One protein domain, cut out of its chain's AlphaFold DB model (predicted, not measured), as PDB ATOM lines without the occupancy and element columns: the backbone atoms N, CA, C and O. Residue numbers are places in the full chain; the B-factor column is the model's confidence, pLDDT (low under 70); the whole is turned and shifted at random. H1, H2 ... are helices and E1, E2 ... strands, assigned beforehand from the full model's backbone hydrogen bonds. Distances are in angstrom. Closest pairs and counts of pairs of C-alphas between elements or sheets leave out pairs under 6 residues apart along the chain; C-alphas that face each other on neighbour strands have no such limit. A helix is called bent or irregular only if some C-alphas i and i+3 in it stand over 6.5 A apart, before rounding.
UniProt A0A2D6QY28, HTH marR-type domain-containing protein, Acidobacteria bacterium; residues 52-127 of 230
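What this domain is: This is residues 52 to 127 of the 230 residues of the protein "HTH marR-type domain-containing protein" of Acidobacteria bacterium (UniProt A0A2D6QY28). Two long helices, H2 and H3, run side by side in opposite ways along a rod-like body, and the short helix H1 lies beside H2. At the end of the rod where H2 ends and H3 begins, the short strand E1 lies between two short stretches, residues 55 to 56 and residues 98 to 99, that pair with it. The printed part has 76 residues with three named helices and one named strand, in the order H1, H2, E1, H3, and its class is mostly helix. The whole is compact, with a radius of gyration of the C-alphas of 12.9 A, and the C-alphas span 40 by 19 by 17 A.

Where its parts are: Begin with the longest helix by residues, H3, residues 107 to 125. Find C-alpha 107 at (-34.112, 2.111, -43.058); from there H3 runs 22.8 A to C-alpha 125 at (-28.359, -19.208, -48.895). H3 is irregular, with C-alphas 116 and 119 at 7.4 A from each other, and it has a kink of 58 degrees near residue 117. Next look at H2, residues 74 to 91, which runs 25.3 A from C-alpha 74 at (-34.616, -18.727, -42.693) to C-alpha 91. H1 is residues 60 to 66, 10.1 A long, and E1 is residues 102 to 104, 6.3 A long.

How they stand to each other: H3 and H2 touch, and their closest C-alphas, those of Asp 109 and Val 85, are 5.2 A apart. They run opposite ways at a shallow tilt of 28 degrees. Look next at H1 and H2, which are close but not clearly touching; their closest C-alphas, those of Ala 60 and Leu 82, are 7.5 A apart. These two run opposite ways at a steep tilt of 42 degrees. H1 is apart from H3 and from E1. Near the end of H2, the C-alphas of Leu 90 and Val 103 are the closest of H2 and E1, at 6.9 A. E1 pairs with no named strand, but residues 55 to 56 pair with residues 103 to 104 in parallel, and residues 98 to 99 pair with residues 102 to 103 antiparallel. In H1 every O i to N i+4 pair is within hydrogen-bond range; in H2 it is 13 of 14 and in H3 13 of 15.

The domain as a whole: The two C-alphas farthest apart are those of Asp 100 and Glu 127, at 41.4 A. The printed part runs from residue 52 to 127 and has no cut. The link from E1 to H3 is tight, with 2 residues, and the links from H1 to H2 and from H2 to E1 are short. The mean pLDDT of the printed part is 91.1, and no printed residue is under 70.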
ATOM      1  N   LEU A  52     -37.867   3.065 -22.646       86.38
ATOM      2  CA  LEU A  52     -38.197   2.653 -24.011       86.38
ATOM      3  C   LEU A  52     -37.506   1.328 -24.350       86.38
ATOM      4  O   LEU A  52     -36.291   1.256 -24.507       86.38
ATOM      5  N   HIS A  53     -38.300   0.267 -24.474       87.12
ATOM      6  CA  HIS A  53     -37.793  -1.093 -24.714       87.12
ATOM      7  C   HIS A  53     -38.391  -1.744 -25.961       87.12
ATOM      8  O   HIS A  53     -37.908  -2.775 -26.434       87.12
ATOM      9  N   GLU A  54     -39.463  -1.158 -26.486       93.94
ATOM     10  CA  GLU A  54     -40.198  -1.701 -27.612       93.94
ATOM     11  C   GLU A  54     -39.861  -0.951 -28.893       93.94
ATOM     12  O   GLU A  54     -39.727   0.271 -28.917       93.94
ATOM     13  N   VAL A  55     -39.737  -1.718 -29.977       96.69
ATOM     14  CA  VAL A  55     -39.442  -1.197 -31.309       96.69
ATOM     15  C   VAL A  55     -40.422  -1.773 -32.311       96.69
ATOM     16  O   VAL A  55     -40.539  -3.004 -32.441       96.69
ATOM     17  N   THR A  56     -41.024  -0.880 -33.086       97.38
ATOM     18  CA  THR A  56     -41.772  -1.219 -34.294       97.38
ATOM     19  C   THR A  56     -40.881  -1.059 -35.520       97.38
ATOM     20  O   THR A  56     -40.113  -0.109 -35.636       97.38
ATOM     21  N   VAL A  57     -40.965  -2.024 -36.440       97.62
ATOM     22  CA  VAL A  57     -40.205  -2.045 -37.700       97.62
ATOM     23  C   VAL A  57     -41.209  -1.946 -38.853       97.62
ATOM     24  O   VAL A  57     -41.724  -2.981 -39.287       97.62
ATOM     25  N   PRO A  58     -41.528  -0.732 -39.344       97.38
ATOM     26  CA  PRO A  58     -42.622  -0.521 -40.299       97.38
ATOM     27  C   PRO A  58     -42.461  -1.300 -41.611       97.38
ATOM     28  O   PRO A  58     -43.428  -1.802 -42.177       97.38
ATOM     29  N   PHE A  59     -41.221  -1.472 -42.064       96.75
ATOM     30  CA  PHE A  59     -40.868  -2.166 -43.304       96.75
ATOM     31  C   PHE A  59     -40.628  -3.679 -43.122       96.75
ATOM     32  O   PHE A  59     -40.181  -4.350 -44.051       96.75
ATOM     33  N   ALA A  60     -40.927  -4.266 -41.953       96.19
ATOM     34  CA  ALA A  60     -40.674  -5.691 -41.699       96.19
ATOM     35  C   ALA A  60     -41.411  -6.621 -42.679       96.19
ATOM     36  O   ALA A  60     -40.877  -7.663 -43.056       96.19
ATOM     37  N   ARG A  61     -42.617  -6.237 -43.118       95.25
ATOM     38  CA  ARG A  61     -43.396  -7.009 -44.098       95.25
ATOM     39  C   ARG A  61     -42.743  -7.003 -45.481       95.25
ATOM     40  O   ARG A  61     -42.702  -8.041 -46.128       95.25
ATOM     41  N   VAL A  62     -42.178  -5.867 -45.895       96.31
ATOM     42  CA  VAL A  62     -41.403  -5.761 -47.142       96.31
ATOM     43  C   VAL A  62     -40.192  -6.693 -47.083       96.31
ATOM     44  O   VAL A  62     -39.987  -7.488 -47.994       96.31
ATOM     45  N   LEU A  63     -39.445  -6.678 -45.973       94.88
ATOM     46  CA  LEU A  63     -38.314  -7.592 -45.784       94.88
ATOM     47  C   LEU A  63     -38.730  -9.066 -45.841       94.88
ATOM     48  O   LEU A  63     -38.034  -9.864 -46.458       94.88
ATOM     49  N   ALA A  64     -39.851  -9.437 -45.217       93.19
ATOM     50  CA  ALA A  64     -40.334 -10.818 -45.222       93.19
ATOM     51  C   ALA A  64     -40.655 -11.333 -46.636       93.19
ATOM     52  O   ALA A  64     -40.463 -12.516 -46.901       93.19
ATOM     53  N   ASN A  65     -41.120 -10.451 -47.526       92.19
ATOM     54  CA  ASN A  65     -41.459 -10.801 -48.905       92.19
ATOM     55  C   ASN A  65     -40.227 -10.903 -49.817       92.19
ATOM     56  O   ASN A  65     -40.229 -11.702 -50.747       92.19
ATOM     57  N   GLU A  66     -39.185 -10.109 -49.557       91.50
ATOM     58  CA  GLU A  66     -37.984 -10.065 -50.406       91.50
ATOM     59  C   GLU A  66     -36.892 -11.058 -49.969       91.50
ATOM     60  O   GLU A  66     -36.052 -11.454 -50.777       91.50
ATOM     61  N   VAL A  67     -36.867 -11.470 -48.697       88.38
ATOM     62  CA  VAL A  67     -35.879 -12.440 -48.197       88.38
ATOM     63  C   VAL A  67     -36.212 -13.859 -48.703       88.38
ATOM     64  O   VAL A  67     -37.362 -14.289 -48.602       88.38
ATOM     65  N   PRO A  68     -35.228 -14.650 -49.187       82.50
ATOM     66  CA  PRO A  68     -35.469 -16.000 -49.687       82.50
ATOM     67  C   PRO A  68     -36.136 -16.924 -48.661       82.50
ATOM     68  O   PRO A  68     -35.639 -17.124 -47.554       82.50
ATOM     69  N   ALA A  69     -37.216 -17.593 -49.069       81.44
ATOM     70  CA  ALA A  69     -37.970 -18.529 -48.224       81.44
ATOM     71  C   ALA A  69     -37.607 -20.014 -48.447       81.44
ATOM     72  O   ALA A  69     -38.335 -20.909 -48.020       81.44
ATOM     73  N   ARG A  70     -36.489 -20.300 -49.133       72.69
ATOM     74  CA  ARG A  70     -36.147 -21.659 -49.604       72.69
ATOM     75  C   ARG A  70     -35.701 -22.612 -48.490       72.69
ATOM     76  O   ARG A  70     -35.951 -23.809 -48.583       72.69
ATOM     77  N   ALA A  71     -35.063 -22.104 -47.436       72.38
ATOM     78  CA  ALA A  71     -34.555 -22.926 -46.338       72.38
ATOM     79  C   ALA A  71     -35.376 -22.731 -45.055       72.38
ATOM     80  O   ALA A  71     -35.601 -21.608 -44.614       72.38
ATOM     81  N   VAL A  72     -35.748 -23.826 -44.379       76.56
ATOM     82  CA  VAL A  72     -36.505 -23.785 -43.104       76.56
ATOM     83  C   VAL A  72     -35.780 -22.957 -42.032       76.56
ATOM     84  O   VAL A  72     -36.422 -22.297 -41.212       76.56
ATOM     85  N   ARG A  73     -34.440 -22.937 -42.071       78.25
ATOM     86  CA  ARG A  73     -33.594 -22.133 -41.178       78.25
ATOM     87  C   ARG A  73     -33.871 -20.626 -41.291       78.25
ATOM     88  O   ARG A  73     -33.827 -19.941 -40.273       78.25
ATOM     89  N   MET A  74     -34.303 -20.143 -42.459       81.88
ATOM     90  CA  MET A  74     -34.616 -18.727 -42.693       81.88
ATOM     91  C   MET A  74     -35.706 -18.194 -41.764       81.88
ATOM     92  O   MET A  74     -35.651 -17.034 -41.377       81.88
ATOM     93  N   ARG A  75     -36.643 -19.039 -41.306       83.81
ATOM     94  CA  ARG A  75     -37.657 -18.651 -40.304       83.81
ATOM     95  C   ARG A  75     -37.011 -18.137 -39.015       83.81
ATOM     96  O   ARG A  75     -37.499 -17.205 -38.380       83.81
ATOM     97  N   ARG A  76     -35.911 -18.777 -38.617       84.06
ATOM     98  CA  ARG A  76     -35.140 -18.425 -37.427       84.06
ATOM     99  C   ARG A  76     -34.241 -17.226 -37.699       84.06
ATOM    100  O   ARG A  76     -34.228 -16.299 -36.892       84.06
ATOM    101  N   ASP A  77     -33.498 -17.265 -38.796       87.12
ATOM    102  CA  ASP A  77     -32.513 -16.232 -39.103       87.12
ATOM    103  C   ASP A  77     -33.220 -14.889 -39.352       87.12
ATOM    104  O   ASP A  77     -32.799 -13.869 -38.816       87.12
ATOM    105  N   PHE A  78     -34.391 -14.886 -40.002       91.44
ATOM    106  CA  PHE A  78     -35.219 -13.687 -40.173       91.44
ATOM    107  C   PHE A  78     -35.591 -13.020 -38.840       91.44
ATOM    108  O   PHE A  78     -35.522 -11.799 -38.705       91.44
ATOM    109  N   ARG A  79     -35.901 -13.807 -37.799       92.25
ATOM    110  CA  ARG A  79     -36.132 -13.258 -36.453       92.25
ATOM    111  C   ARG A  79     -34.878 -12.579 -35.895       92.25
ATOM    112  O   ARG A  79     -35.000 -11.569 -35.207       92.25
ATOM    113  N   GLN A  80     -33.695 -13.121 -36.167       92.44
ATOM    114  CA  GLN A  80     -32.431 -12.522 -35.736       92.44
ATOM    115  C   GLN A  80     -32.092 -11.252 -36.528       92.44
ATOM    116  O   GLN A  80     -31.618 -10.291 -35.928       92.44
ATOM    117  N   LEU A  81     -32.416 -11.203 -37.826       94.81
ATOM    118  CA  LEU A  81     -32.339  -9.978 -38.623       94.81
ATOM    119  C   LEU A  81     -33.198  -8.874 -38.001       94.81
ATOM    120  O   LEU A  81     -32.686  -7.800 -37.698       94.81
ATOM    121  N   LEU A  82     -34.479  -9.154 -37.734       96.75
ATOM    122  CA  LEU A  82     -35.369  -8.181 -37.096       96.75
ATOM    123  C   LEU A  82     -34.872  -7.777 -35.703       96.75
ATOM    124  O   LEU A  82     -34.951  -6.607 -35.351       96.75
ATOM    125  N   ALA A  83     -34.330  -8.709 -34.915       95.69
ATOM    126  CA  ALA A  83     -33.736  -8.381 -33.621       95.69
ATOM    127  C   ALA A  83     -32.535  -7.428 -33.755       95.69
ATOM    128  O   ALA A  83     -32.395  -6.522 -32.941       95.69
ATOM    129  N   CYS A  84     -31.707  -7.590 -34.791       96.25
ATOM    130  CA  CYS A  84     -30.579  -6.701 -35.067       96.25
ATOM    131  C   CYS A  84     -31.043  -5.299 -35.490       96.25
ATOM    132  O   CYS A  84     -30.544  -4.315 -34.948       96.25
ATOM    133  N   VAL A  85     -32.058  -5.199 -36.359       97.94
ATOM    134  CA  VAL A  85     -32.689  -3.911 -36.716       97.94
ATOM    135  C   VAL A  85     -33.243  -3.217 -35.472       97.94
ATOM    136  O   VAL A  85     -32.988  -2.038 -35.247       97.94
ATOM    137  N   LYS A  86     -33.963  -3.955 -34.619       97.50
ATOM    138  CA  LYS A  86     -34.516  -3.409 -33.374       97.50
ATOM    139  C   LYS A  86     -33.429  -2.952 -32.405       97.50
ATOM    140  O   LYS A  86     -33.565  -1.895 -31.803       97.50
ATOM    141  N   ALA A  87     -32.347  -3.716 -32.272       95.75
ATOM    142  CA  ALA A  87     -31.211  -3.319 -31.451       95.75
ATOM    143  C   ALA A  87     -30.565  -2.027 -31.975       95.75
ATOM    144  O   ALA A  87     -30.305  -1.126 -31.183       95.75
ATOM    145  N   ALA A  88     -30.367  -1.901 -33.292       96.75
ATOM    146  CA  ALA A  88     -29.857  -0.672 -33.898       96.75
ATOM    147  C   ALA A  88     -30.783   0.525 -33.622       96.75
ATOM    148  O   ALA A  88     -30.296   1.574 -33.207       96.75
ATOM    149  N   ALA A  89     -32.101   0.351 -33.747       97.06
ATOM    150  CA  ALA A  89     -33.069   1.401 -33.436       97.06
ATOM    151  C   ALA A  89     -33.052   1.807 -31.948       97.06
ATOM    152  O   ALA A  89     -33.047   2.998 -31.650       97.06
ATOM    153  N   LEU A  90     -32.981   0.846 -31.013       94.94
ATOM    154  CA  LEU A  90     -32.888   1.125 -29.567       94.94
ATOM    155  C   LEU A  90     -31.609   1.878 -29.205       94.94
ATOM    156  O   LEU A  90     -31.646   2.834 -28.437       94.94
ATOM    157  N   LEU A  91     -30.471   1.481 -29.779       94.44
ATOM    158  CA  LEU A  91     -29.201   2.178 -29.557       94.44
ATOM    159  C   LEU A  91     -29.238   3.623 -30.075       94.44
ATOM    160  O   LEU A  91     -28.579   4.493 -29.510       94.44
ATOM    161  N   HIS A  92     -30.051   3.891 -31.097       94.06
ATOM    162  CA  HIS A  92     -30.283   5.225 -31.644       94.06
ATOM    163  C   HIS A  92     -31.586   5.867 -31.149       94.06
ATOM    164  O   HIS A  92     -32.023   6.841 -31.749       94.06
ATOM    165  N   GLN A  93     -32.212   5.395 -30.062       93.62
ATOM    166  CA  GLN A  93     -33.572   5.813 -29.681       93.62
ATOM    167  C   GLN A  93     -33.756   7.325 -29.466       93.62
ATOM    168  O   GLN A  93     -34.833   7.850 -29.712       93.62
ATOM    169  N   GLN A  94     -32.698   8.051 -29.086       92.88
ATOM    170  CA  GLN A  94     -32.721   9.519 -28.952       92.88
ATOM    171  C   GLN A  94     -32.711  10.267 -30.301       92.88
ATOM    172  O   GLN A  94     -32.864  11.482 -30.349       92.88
ATOM    173  N   GLN A  95     -32.499   9.543 -31.399       94.25
ATOM    174  CA  GLN A  95     -32.443  10.028 -32.782       94.25
ATOM    175  C   GLN A  95     -33.585   9.442 -33.628       94.25
ATOM    176  O   GLN A  95     -33.543   9.494 -34.860       94.25
ATOM    177  N   ARG A  96     -34.563   8.793 -32.992       94.69
ATOM    178  CA  ARG A  96     -35.658   8.090 -33.657       94.69
ATOM    179  C   ARG A  96     -36.988   8.668 -33.211       94.69
ATOM    180  O   ARG A  96     -37.129   9.164 -32.095       94.69
ATOM    181  N   GLU A  97     -37.970   8.591 -34.099       95.62
ATOM    182  CA  GLU A  97     -39.345   8.891 -33.725       95.62
ATOM    183  C   GLU A  97     -39.812   7.865 -32.686       95.62
ATOM    184  O   GLU A  97     -39.536   6.667 -32.802       95.62
ATOM    185  N   THR A  98     -40.537   8.344 -31.681       94.94
ATOM    186  CA  THR A  98     -41.286   7.489 -30.762       94.94
ATOM    187  C   THR A  98     -42.768   7.654 -31.053       94.94
ATOM    188  O   THR A  98     -43.275   8.776 -31.063       94.94
ATOM    189  N   ARG A  99     -43.468   6.540 -31.262       94.00
ATOM    190  CA  ARG A  99     -44.910   6.501 -31.504       94.00
ATOM    191  C   ARG A  99     -45.529   5.449 -30.593       94.00
ATOM    192  O   ARG A  99     -45.018   4.338 -30.516       94.00
ATOM    193  N   ASP A 100     -46.572   5.825 -29.858       91.12
ATOM    194  CA  ASP A 100     -47.281   4.945 -28.913       91.12
ATOM    195  C   ASP A 100     -46.361   4.242 -27.893       91.12
ATOM    196  O   ASP A 100     -46.553   3.082 -27.543       91.12
ATOM    197  N   GLY A 101     -45.324   4.946 -27.421       90.56
ATOM    198  CA  GLY A 101     -44.349   4.402 -26.465       90.56
ATOM    199  C   GLY A 101     -43.324   3.436 -27.074       90.56
ATOM    200  O   GLY A 101     -42.560   2.818 -26.336       90.56
ATOM    201  N   GLN A 102     -43.281   3.317 -28.403       94.38
ATOM    202  CA  GLN A 102     -42.351   2.454 -29.125       94.38
ATOM    203  C   GLN A 102     -41.424   3.271 -30.020       94.38
ATOM    204  O   GLN A 102     -41.844   4.219 -30.686       94.38
ATOM    205  N   VAL A 103     -40.161   2.860 -30.089       96.81
ATOM    206  CA  VAL A 103     -39.202   3.416 -31.045       96.81
ATOM    207  C   VAL A 103     -39.568   2.931 -32.447       96.81
ATOM    208  O   VAL A 103     -39.788   1.736 -32.670       96.81
ATOM    209  N   VAL A 104     -39.627   3.842 -33.414       97.81
ATOM    210  CA  VAL A 104     -39.890   3.505 -34.816       97.81
ATOM    211  C   VAL A 104     -38.555   3.334 -35.539       97.81
ATOM    212  O   VAL A 104     -37.807   4.294 -35.717       97.81
ATOM    213  N   ALA A 105     -38.242   2.102 -35.950       98.12
ATOM    214  CA  ALA A 105     -37.023   1.816 -36.703       98.12
ATOM    215  C   ALA A 105     -37.069   2.449 -38.101       98.12
ATOM    216  O   ALA A 105     -38.104   2.417 -38.774       98.12
ATOM    217  N   THR A 106     -35.929   2.957 -38.566       97.94
ATOM    218  CA  THR A 106     -35.761   3.513 -39.914       97.94
ATOM    219  C   THR A 106     -34.983   2.555 -40.814       97.94
ATOM    220  O   THR A 106     -34.431   1.540 -40.377       97.94
ATOM    221  N   LEU A 107     -34.922   2.871 -42.108       97.94
ATOM    222  CA  LEU A 107     -34.112   2.111 -43.058       97.94
ATOM    223  C   LEU A 107     -32.606   2.191 -42.755       97.94
ATOM    224  O   LEU A 107     -31.873   1.295 -43.166       97.94
ATOM    225  N   ASP A 108     -32.150   3.183 -41.984       98.00
ATOM    226  CA  ASP A 108     -30.757   3.259 -41.522       98.00
ATOM    227  C   ASP A 108     -30.441   2.134 -40.527       98.00
ATOM    228  O   ASP A 108     -29.371   1.529 -40.575       98.00
ATOM    229  N   ASP A 109     -31.407   1.776 -39.674       98.19
ATOM    230  CA  ASP A 109     -31.275   0.647 -38.748       98.19
ATOM    231  C   ASP A 109     -31.198  -0.685 -39.516       98.19
ATOM    232  O   ASP A 109     -30.442  -1.592 -39.154       98.19
ATOM    233  N   TYR A 110     -31.928  -0.788 -40.636       98.12
ATOM    234  CA  TYR A 110     -31.780  -1.905 -41.569       98.12
ATOM    235  C   TYR A 110     -30.437  -1.894 -42.298       98.12
ATOM    236  O   TYR A 110     -29.835  -2.954 -42.448       98.12
ATOM    237  N   ALA A 111     -29.929  -0.732 -42.708       97.75
ATOM    238  CA  ALA A 111     -28.620  -0.622 -43.342       97.75
ATOM    239  C   ALA A 111     -27.503  -1.152 -42.425       97.75
ATOM    240  O   ALA A 111     -26.657  -1.930 -42.874       97.75
ATOM    241  N   ILE A 112     -27.552  -0.811 -41.130       96.94
ATOM    242  CA  ILE A 112     -26.636  -1.333 -40.105       96.94
ATOM    243  C   ILE A 112     -26.757  -2.859 -40.004       96.94
ATOM    244  O   ILE A 112     -25.759  -3.571 -40.129       96.94
ATOM    245  N   ALA A 113     -27.978  -3.375 -39.825       95.94
ATOM    246  CA  ALA A 113     -28.208  -4.812 -39.693       95.94
ATOM    247  C   ALA A 113     -27.773  -5.590 -40.946       95.94
ATOM    248  O   ALA A 113     -27.144  -6.642 -40.838       95.94
ATOM    249  N   ARG A 114     -28.059  -5.061 -42.141       94.69
ATOM    250  CA  ARG A 114     -27.658  -5.647 -43.422       94.69
ATOM    251  C   ARG A 114     -26.142  -5.706 -43.552       94.69
ATOM    252  O   ARG A 114     -25.635  -6.744 -43.956       94.69
ATOM    253  N   ASN A 115     -25.427  -4.636 -43.210       91.94
ATOM    254  CA  ASN A 115     -23.963  -4.621 -43.264       91.94
ATOM    255  C   ASN A 115     -23.362  -5.748 -42.402       91.94
ATOM    256  O   ASN A 115     -22.510  -6.505 -42.857       91.94
ATOM    257  N   LEU A 116     -23.884  -5.923 -41.187       90.75
ATOM    258  CA  LEU A 116     -23.405  -6.949 -40.259       90.75
ATOM    259  C   LEU A 116     -23.793  -8.375 -40.673       90.75
ATOM    260  O   LEU A 116     -23.018  -9.309 -40.469       90.75
ATOM    261  N   LEU A 117     -25.005  -8.564 -41.203       91.12
ATOM    262  CA  LEU A 117     -25.598  -9.893 -41.361       91.12
ATOM    263  C   LEU A 117     -25.611 -10.418 -42.796       91.12
ATOM    264  O   LEU A 117     -25.703 -11.633 -42.961       91.12
ATOM    265  N   ALA A 118     -25.483  -9.576 -43.826       89.69
ATOM    266  CA  ALA A 118     -25.515 -10.033 -45.219       89.69
ATOM    267  C   ALA A 118     -24.509 -11.165 -45.500       89.69
ATOM    268  O   ALA A 118     -24.953 -12.204 -45.983       89.69
ATOM    269  N   PRO A 119     -23.226 -11.092 -45.078       84.38
ATOM    270  CA  PRO A 119     -22.284 -12.190 -45.315       84.38
ATOM    271  C   PRO A 119     -22.720 -13.519 -44.682       84.38
ATOM    272  O   PRO A 119     -22.457 -14.592 -45.225       84.38
ATOM    273  N   VAL A 120     -23.405 -13.458 -43.535       85.50
ATOM    274  CA  VAL A 120     -23.922 -14.642 -42.837       85.50
ATOM    275  C   VAL A 120     -25.094 -15.242 -43.606       85.50
ATOM    276  O   VAL A 120     -25.146 -16.449 -43.817       85.50
ATOM    277  N   PHE A 121     -26.025 -14.401 -44.052       85.94
ATOM    278  CA  PHE A 121     -27.208 -14.829 -44.796       85.94
ATOM    279  C   PHE A 121     -26.874 -15.343 -46.197       85.94
ATOM    280  O   PHE A 121     -27.468 -16.330 -46.641       85.94
ATOM    281  N   ASP A 122     -25.898 -14.734 -46.864       84.12
ATOM    282  CA  ASP A 122     -25.412 -15.166 -48.171       84.12
ATOM    283  C   ASP A 122     -24.788 -16.554 -48.058       84.12
ATOM    284  O   ASP A 122     -25.179 -17.468 -48.779       84.12
ATOM    285  N   ALA A 123     -23.909 -16.756 -47.069       78.56
ATOM    286  CA  ALA A 123     -23.317 -18.063 -46.807       78.56
ATOM    287  C   ALA A 123     -24.377 -19.130 -46.494       78.56
ATOM    288  O   ALA A 123     -24.219 -20.279 -46.889       78.56
ATOM    289  N   LEU A 124     -25.465 -18.785 -45.803       76.94
ATOM    290  CA  LEU A 124     -26.556 -19.729 -45.541       76.94
ATOM    291  C   LEU A 124     -27.375 -20.046 -46.795       76.94
ATOM    292  O   LEU A 124     -27.806 -21.186 -46.967       76.94
ATOM    293  N   SER A 125     -27.574 -19.059 -47.666       76.75
ATOM    294  CA  SER A 125     -28.359 -19.208 -48.895       76.75
ATOM    295  C   SER A 125     -27.600 -19.945 -49.997       76.75
ATOM    296  O   SER A 125     -28.230 -20.568 -50.845       76.75
ATOM    297  N   THR A 126     -26.266 -19.931 -49.957       76.00
ATOM    298  CA  THR A 126     -25.390 -20.642 -50.899       76.00
ATOM    299  C   THR A 126     -24.830 -21.952 -50.332       76.00
ATOM    300  O   THR A 126     -23.764 -22.398 -50.748       76.00
ATOM    301  N   GLU A 127     -25.504 -22.564 -49.352       77.25
ATOM    302  CA  GLU A 127     -25.086 -23.834 -48.723       77.25
ATOM    303  C   GLU A 127     -23.656 -23.809 -48.134       77.25
ATOM    304  O   GLU A 127     -22.985 -24.828 -47.995       77.25
TER     305      GLU A 127